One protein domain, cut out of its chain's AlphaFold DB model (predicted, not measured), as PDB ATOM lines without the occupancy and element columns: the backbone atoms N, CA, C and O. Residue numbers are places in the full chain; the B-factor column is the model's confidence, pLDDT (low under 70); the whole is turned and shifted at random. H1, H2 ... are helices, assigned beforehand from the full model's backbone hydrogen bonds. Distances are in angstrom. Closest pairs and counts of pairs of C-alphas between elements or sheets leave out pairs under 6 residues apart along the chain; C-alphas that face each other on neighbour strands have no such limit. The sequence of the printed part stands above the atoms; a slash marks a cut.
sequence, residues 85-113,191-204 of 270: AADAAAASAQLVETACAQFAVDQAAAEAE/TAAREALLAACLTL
ATOM      1  N   ALA A  85     171.315  85.383 110.899       57.12
ATOM      2  CA  ALA A  85     171.330  84.824 112.264       57.12
ATOM      3  C   ALA A  85     171.023  83.310 112.261       57.12
ATOM      4  O   ALA A  85     171.649  82.532 112.981       57.12
ATOM      5  N   ALA A  86     170.103  82.880 111.390       60.59
ATOM      6  CA  ALA A  86     169.824  81.466 111.151       60.59
ATOM      7  C   ALA A  86     171.026  80.743 110.516       60.59
ATOM      8  O   ALA A  86     171.368  79.646 110.951       60.59
ATOM      9  N   ASP A  87     171.704  81.369 109.551       64.19
ATOM     10  CA  ASP A  87     172.896  80.812 108.901       64.19
ATOM     11  C   ASP A  87     174.105  80.746 109.849       64.19
ATOM     12  O   ASP A  87     174.835  79.761 109.852       64.19
ATOM     13  N   ALA A  88     174.289  81.741 110.716       65.50
ATOM     14  CA  ALA A  88     175.325  81.779 111.741       65.50
ATOM     15  C   ALA A  88     175.056  80.752 112.846       65.50
ATOM     16  O   ALA A  88     175.984  80.089 113.310       65.50
ATOM     17  N   ALA A  89     173.791  80.565 113.238       67.62
ATOM     18  CA  ALA A  89     173.392  79.498 114.148       67.62
ATOM     19  C   ALA A  89     173.614  78.117 113.513       67.62
ATOM     20  O   ALA A  89     174.159  77.230 114.166       67.62
ATOM     21  N   ALA A  90     173.265  77.943 112.235       69.00
ATOM     22  CA  ALA A  90     173.512  76.710 111.491       69.00
ATOM     23  C   ALA A  90     175.016  76.423 111.335       69.00
ATOM     24  O   ALA A  90     175.451  75.299 111.577       69.00
ATOM     25  N   ALA A  91     175.824  77.434 111.011       70.06
ATOM     26  CA  ALA A  91     177.276  77.316 110.916       70.06
ATOM     27  C   ALA A  91     177.901  76.989 112.279       70.06
ATOM     28  O   ALA A  91     178.757  76.113 112.372       70.06
ATOM     29  N   SER A  92     177.428  77.629 113.351       70.06
ATOM     30  CA  SER A  92     177.872  77.336 114.717       70.06
ATOM     31  C   SER A  92     177.497  75.913 115.130       70.06
ATOM     32  O   SER A  92     178.322  75.213 115.709       70.06
ATOM     33  N   ALA A  93     176.293  75.447 114.786       73.44
ATOM     34  CA  ALA A  93     175.872  74.072 115.036       73.44
ATOM     35  C   ALA A  93     176.765  73.065 114.293       73.44
ATOM     36  O   ALA A  93     177.248  72.121 114.910       73.44
ATOM     37  N   GLN A  94     177.065  73.299 113.010       75.25
ATOM     38  CA  GLN A  94     177.992  72.457 112.239       75.25
ATOM     39  C   GLN A  94     179.408  72.453 112.826       75.25
ATOM     40  O   GLN A  94     180.069  71.414 112.867       75.25
ATOM     41  N   LEU A  95     179.881  73.603 113.308       77.19
ATOM     42  CA  LEU A  95     181.199  73.727 113.922       77.19
ATOM     43  C   LEU A  95     181.261  72.961 115.251       77.19
ATOM     44  O   LEU A  95     182.245  72.270 115.507       77.19
ATOM     45  N   VAL A  96     180.190  73.001 116.051       76.81
ATOM     46  CA  VAL A  96     180.058  72.193 117.274       76.81
ATOM     47  C   VAL A  96     179.978  70.698 116.951       76.81
ATOM     48  O   VAL A  96     180.677  69.919 117.593       76.81
ATOM     49  N   GLU A  97     179.202  70.286 115.941       81.75
ATOM     50  CA  GLU A  97     179.158  68.885 115.489       81.75
ATOM     51  C   GLU A  97     180.557  68.398 115.066       81.75
ATOM     52  O   GLU A  97     181.017  67.341 115.506       81.75
ATOM     53  N   THR A  98     181.285  69.211 114.294       80.88
ATOM     54  CA  THR A  98     182.656  68.905 113.854       80.88
ATOM     55  C   THR A  98     183.628  68.834 115.035       80.88
ATOM     56  O   THR A  98     184.484  67.951 115.083       80.88
ATOM     57  N   ALA A  99     183.485  69.723 116.022       79.00
ATOM     58  CA  ALA A  99     184.305  69.715 117.228       79.00
ATOM     59  C   ALA A  99     184.038  68.482 118.111       79.00
ATOM     60  O   ALA A  99     184.997  67.878 118.593       79.00
ATOM     61  N   CYS A 100     182.774  68.063 118.291       82.50
ATOM     62  CA  CYS A 100     182.451  66.816 119.001       82.50
ATOM     63  C   CYS A 100     183.081  65.609 118.268       82.50
ATOM     64  O   CYS A 100     183.685  64.750 118.914       82.50
ATOM     65  N   ALA A 101     183.006  65.562 116.929       81.38
ATOM     66  CA  ALA A 101     183.590  64.483 116.128       81.38
ATOM     67  C   ALA A 101     185.125  64.432 116.241       81.38
ATOM     68  O   ALA A 101     185.691  63.367 116.491       81.38
ATOM     69  N   GLN A 102     185.800  65.579 116.123       84.06
ATOM     70  CA  GLN A 102     187.254  65.654 116.277       84.06
ATOM     71  C   GLN A 102     187.688  65.233 117.686       84.06
ATOM     72  O   GLN A 102     188.626  64.457 117.831       84.06
ATOM     73  N   PHE A 103     186.963  65.665 118.722       81.38
ATOM     74  CA  PHE A 103     187.260  65.263 120.096       81.38
ATOM     75  C   PHE A 103     187.136  63.746 120.302       81.38
ATOM     76  O   PHE A 103     187.952  63.151 121.006       81.38
ATOM     77  N   ALA A 104     186.136  63.099 119.694       79.06
ATOM     78  CA  ALA A 104     185.989  61.647 119.759       79.06
ATOM     79  C   ALA A 104     187.179  60.921 119.103       79.06
ATOM     80  O   ALA A 104     187.695  59.952 119.665       79.06
ATOM     81  N   VAL A 105     187.655  61.424 117.958       80.31
ATOM     82  CA  VAL A 105     188.856  60.912 117.280       80.31
ATOM     83  C   VAL A 105     190.104  61.108 118.144       80.31
ATOM     84  O   VAL A 105     190.869  60.163 118.333       80.31
ATOM     85  N   ASP A 106     190.285  62.296 118.722       82.88
ATOM     86  CA  ASP A 106     191.435  62.611 119.574       82.88
ATOM     87  C   ASP A 106     191.454  61.746 120.845       82.88
ATOM     88  O   ASP A 106     192.513  61.276 121.265       82.88
ATOM     89  N   GLN A 107     190.287  61.467 121.439       77.56
ATOM     90  CA  GLN A 107     190.191  60.530 122.559       77.56
ATOM     91  C   GLN A 107     190.573  59.107 122.155       77.56
ATOM     92  O   GLN A 107     191.349  58.469 122.866       77.56
ATOM     93  N   ALA A 108     190.080  58.610 121.017       74.62
ATOM     94  CA  ALA A 108     190.441  57.280 120.534       74.62
ATOM     95  C   ALA A 108     191.953  57.167 120.259       74.62
ATOM     96  O   ALA A 108     192.574  56.162 120.613       74.62
ATOM     97  N   ALA A 109     192.566  58.214 119.697       78.06
ATOM     98  CA  ALA A 109     194.009  58.283 119.486       78.06
ATOM     99  C   ALA A 109     194.787  58.266 120.815       78.06
ATOM    100  O   ALA A 109     195.723  57.480 120.974       78.06
ATOM    101  N   ALA A 110     194.360  59.060 121.802       75.12
ATOM    102  CA  ALA A 110     194.983  59.092 123.125       75.12
ATOM    103  C   ALA A 110     194.872  57.744 123.867       75.12
ATOM    104  O   ALA A 110     195.798  57.340 124.577       75.12
ATOM    105  N   GLU A 111     193.759  57.021 123.709       78.00
ATOM    106  CA  GLU A 111     193.600  55.678 124.272       78.00
ATOM    107  C   GLU A 111     194.461  54.627 123.553       78.00
ATOM    108  O   GLU A 111     195.011  53.745 124.219       78.00
ATOM    109  N   ALA A 112     194.634  54.736 122.232       71.00
ATOM    110  CA  ALA A 112     195.495  53.845 121.456       71.00
ATOM    111  C   ALA A 112     196.979  53.987 121.841       71.00
ATOM    112  O   ALA A 112     197.663  52.977 122.026       71.00
ATOM    113  N   GLU A 113     197.465  55.216 122.048       73.00
ATOM    114  CA  GLU A 113     198.824  55.454 122.555       73.00
ATOM    115  C   GLU A 113     199.004  54.914 123.983       73.00
ATOM    116  O   GLU A 113     200.040  54.332 124.308       73.00
ATOM    117  N   THR A 191     186.876  69.877 134.215       74.12
ATOM    118  CA  THR A 191     186.641  68.450 133.964       74.12
ATOM    119  C   THR A 191     185.149  68.129 133.975       74.12
ATOM    120  O   THR A 191     184.654  67.518 133.031       74.12
ATOM    121  N   ALA A 192     184.405  68.603 134.977       76.38
ATOM    122  CA  ALA A 192     182.958  68.413 135.048       76.38
ATOM    123  C   ALA A 192     182.226  69.072 133.866       76.38
ATOM    124  O   ALA A 192     181.292  68.491 133.315       76.38
ATOM    125  N   ALA A 193     182.670  70.257 133.434       66.81
ATOM    126  CA  ALA A 193     182.127  70.932 132.259       66.81
ATOM    127  C   ALA A 193     182.389  70.137 130.970       66.81
ATOM    128  O   ALA A 193     181.486  69.993 130.147       66.81
ATOM    129  N   ARG A 194     183.589  69.564 130.813       75.75
ATOM    130  CA  ARG A 194     183.917  68.672 129.690       75.75
ATOM    131  C   ARG A 194     183.059  67.410 129.704       75.75
ATOM    132  O   ARG A 194     182.503  67.056 128.674       75.75
ATOM    133  N   GLU A 195     182.900  66.759 130.854       76.25
ATOM    134  CA  GLU A 195     182.044  65.572 130.985       76.25
ATOM    135  C   GLU A 195     180.578  65.885 130.650       76.25
ATOM    136  O   GLU A 195     179.932  65.120 129.935       76.25
ATOM    137  N   ALA A 196     180.063  67.027 131.111       77.12
ATOM    138  CA  ALA A 196     178.710  67.474 130.798       77.12
ATOM    139  C   ALA A 196     178.534  67.792 129.304       77.12
ATOM    140  O   ALA A 196     177.513  67.421 128.723       77.12
ATOM    141  N   LEU A 197     179.528  68.428 128.672       78.06
ATOM    142  CA  LEU A 197     179.518  68.710 127.236       78.06
ATOM    143  C   LEU A 197     179.519  67.415 126.414       78.06
ATOM    144  O   LEU A 197     178.750  67.293 125.467       78.06
ATOM    145  N   LEU A 198     180.324  66.425 126.802       80.38
ATOM    146  CA  LEU A 198     180.353  65.126 126.126       80.38
ATOM    147  C   LEU A 198     179.045  64.361 126.295       80.38
ATOM    148  O   LEU A 198     178.538  63.802 125.326       80.38
ATOM    149  N   ALA A 199     178.467  64.374 127.498       80.69
ATOM    150  CA  ALA A 199     177.145  63.804 127.719       80.69
ATOM    151  C   ALA A 199     176.095  64.490 126.830       80.69
ATOM    152  O   ALA A 199     175.264  63.806 126.238       80.69
ATOM    153  N   ALA A 200     176.168  65.816 126.673       77.75
ATOM    154  CA  ALA A 200     175.293  66.555 125.772       77.75
ATOM    155  C   ALA A 200     175.497  66.151 124.299       77.75
ATOM    156  O   ALA A 200     174.500  65.832 123.650       77.75
ATOM    157  N   CYS A 201     176.743  66.083 123.794       80.31
ATOM    158  CA  CYS A 201     177.033  65.618 122.425       80.31
ATOM    159  C   CYS A 201     176.428  64.216 122.191       80.31
ATOM    160  O   CYS A 201     175.700  64.023 121.223       80.31
ATOM    161  N   LEU A 202     176.640  63.262 123.109       81.00
ATOM    162  CA  LEU A 202     176.112  61.895 122.972       81.00
ATOM    163  C   LEU A 202     174.578  61.856 122.985       81.00
ATOM    164  O   LEU A 202     173.966  61.186 122.161       81.00
ATOM    165  N   THR A 203     173.932  62.621 123.871       79.94
ATOM    166  CA  THR A 203     172.461  62.690 123.881       79.94
ATOM    167  C   THR A 203     171.886  63.342 122.624       79.94
ATOM    168  O   THR A 203     170.772  63.003 122.225       79.94
ATOM    169  N   LEU A 204     172.624  64.266 121.998       74.25
ATOM    170  CA  LEU A 204     172.242  64.878 120.730       74.25
ATOM    171  C   LEU A 204     172.335  63.858 119.589       74.25
ATOM    172  O   LEU A 204     171.418  63.783 118.774       74.25
TER     173      LEU A 204
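AT A GLANCE: This is residues 85 to 113 and 191 to 204 of the 270 residues of the protein "Colicin import membrane protein" of Couchioplanes caeruleus (UniProt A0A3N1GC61). One long straight helix, H1, has a shorter helix, H2, set crosswise over its middle part, the two meeting at a single small place. Both ends of H1, residues 85 to 95 and 105 to 113, stick out free, and so do residues 191 to 196 of H2. The printed part has 43 residues, with H1 then H2 along it and no named strand: all helix. It is loose, with a radius of gyration of the C-alphas of 12.4 A, and spans 41 by 20 by 16 A, a rod along H1.

HOW THE PARTS SIT: H1, residues 85 to 113, and H2, residues 191 to 204, only just touch, with 3 pairs of C-alphas within 8 A. The closest C-alphas are those of Cys 100 and Cys 201, 6.5 A apart. H1 touches with residues 97 to 100 alone, H2 with residues 198 to 201 alone. Their lines stand at a steep tilt of 67 degrees, opposite ways. In H1 and H2 every O i to N i+4 pair is within hydrogen-bond range.

IN THESE COORDINATES: H1 begins at C-alpha 85 (171.330, 84.824, 112.264) and is 41.5 A long from first to last C-alpha. H2 measures 19.9 A and ends at C-alpha 204 (172.242, 64.878, 120.730).

THE WHOLE: The C-alphas of Ala 85 and Glu 113, 41.5 A apart, are the two farthest apart. Residues 114 to 190 are not printed, and C-alphas 113 and 191 are 21.2 A apart across the cut. The mean pLDDT of the printed part is 75.5, and residues 85 to 90 and residue 193 are under 70.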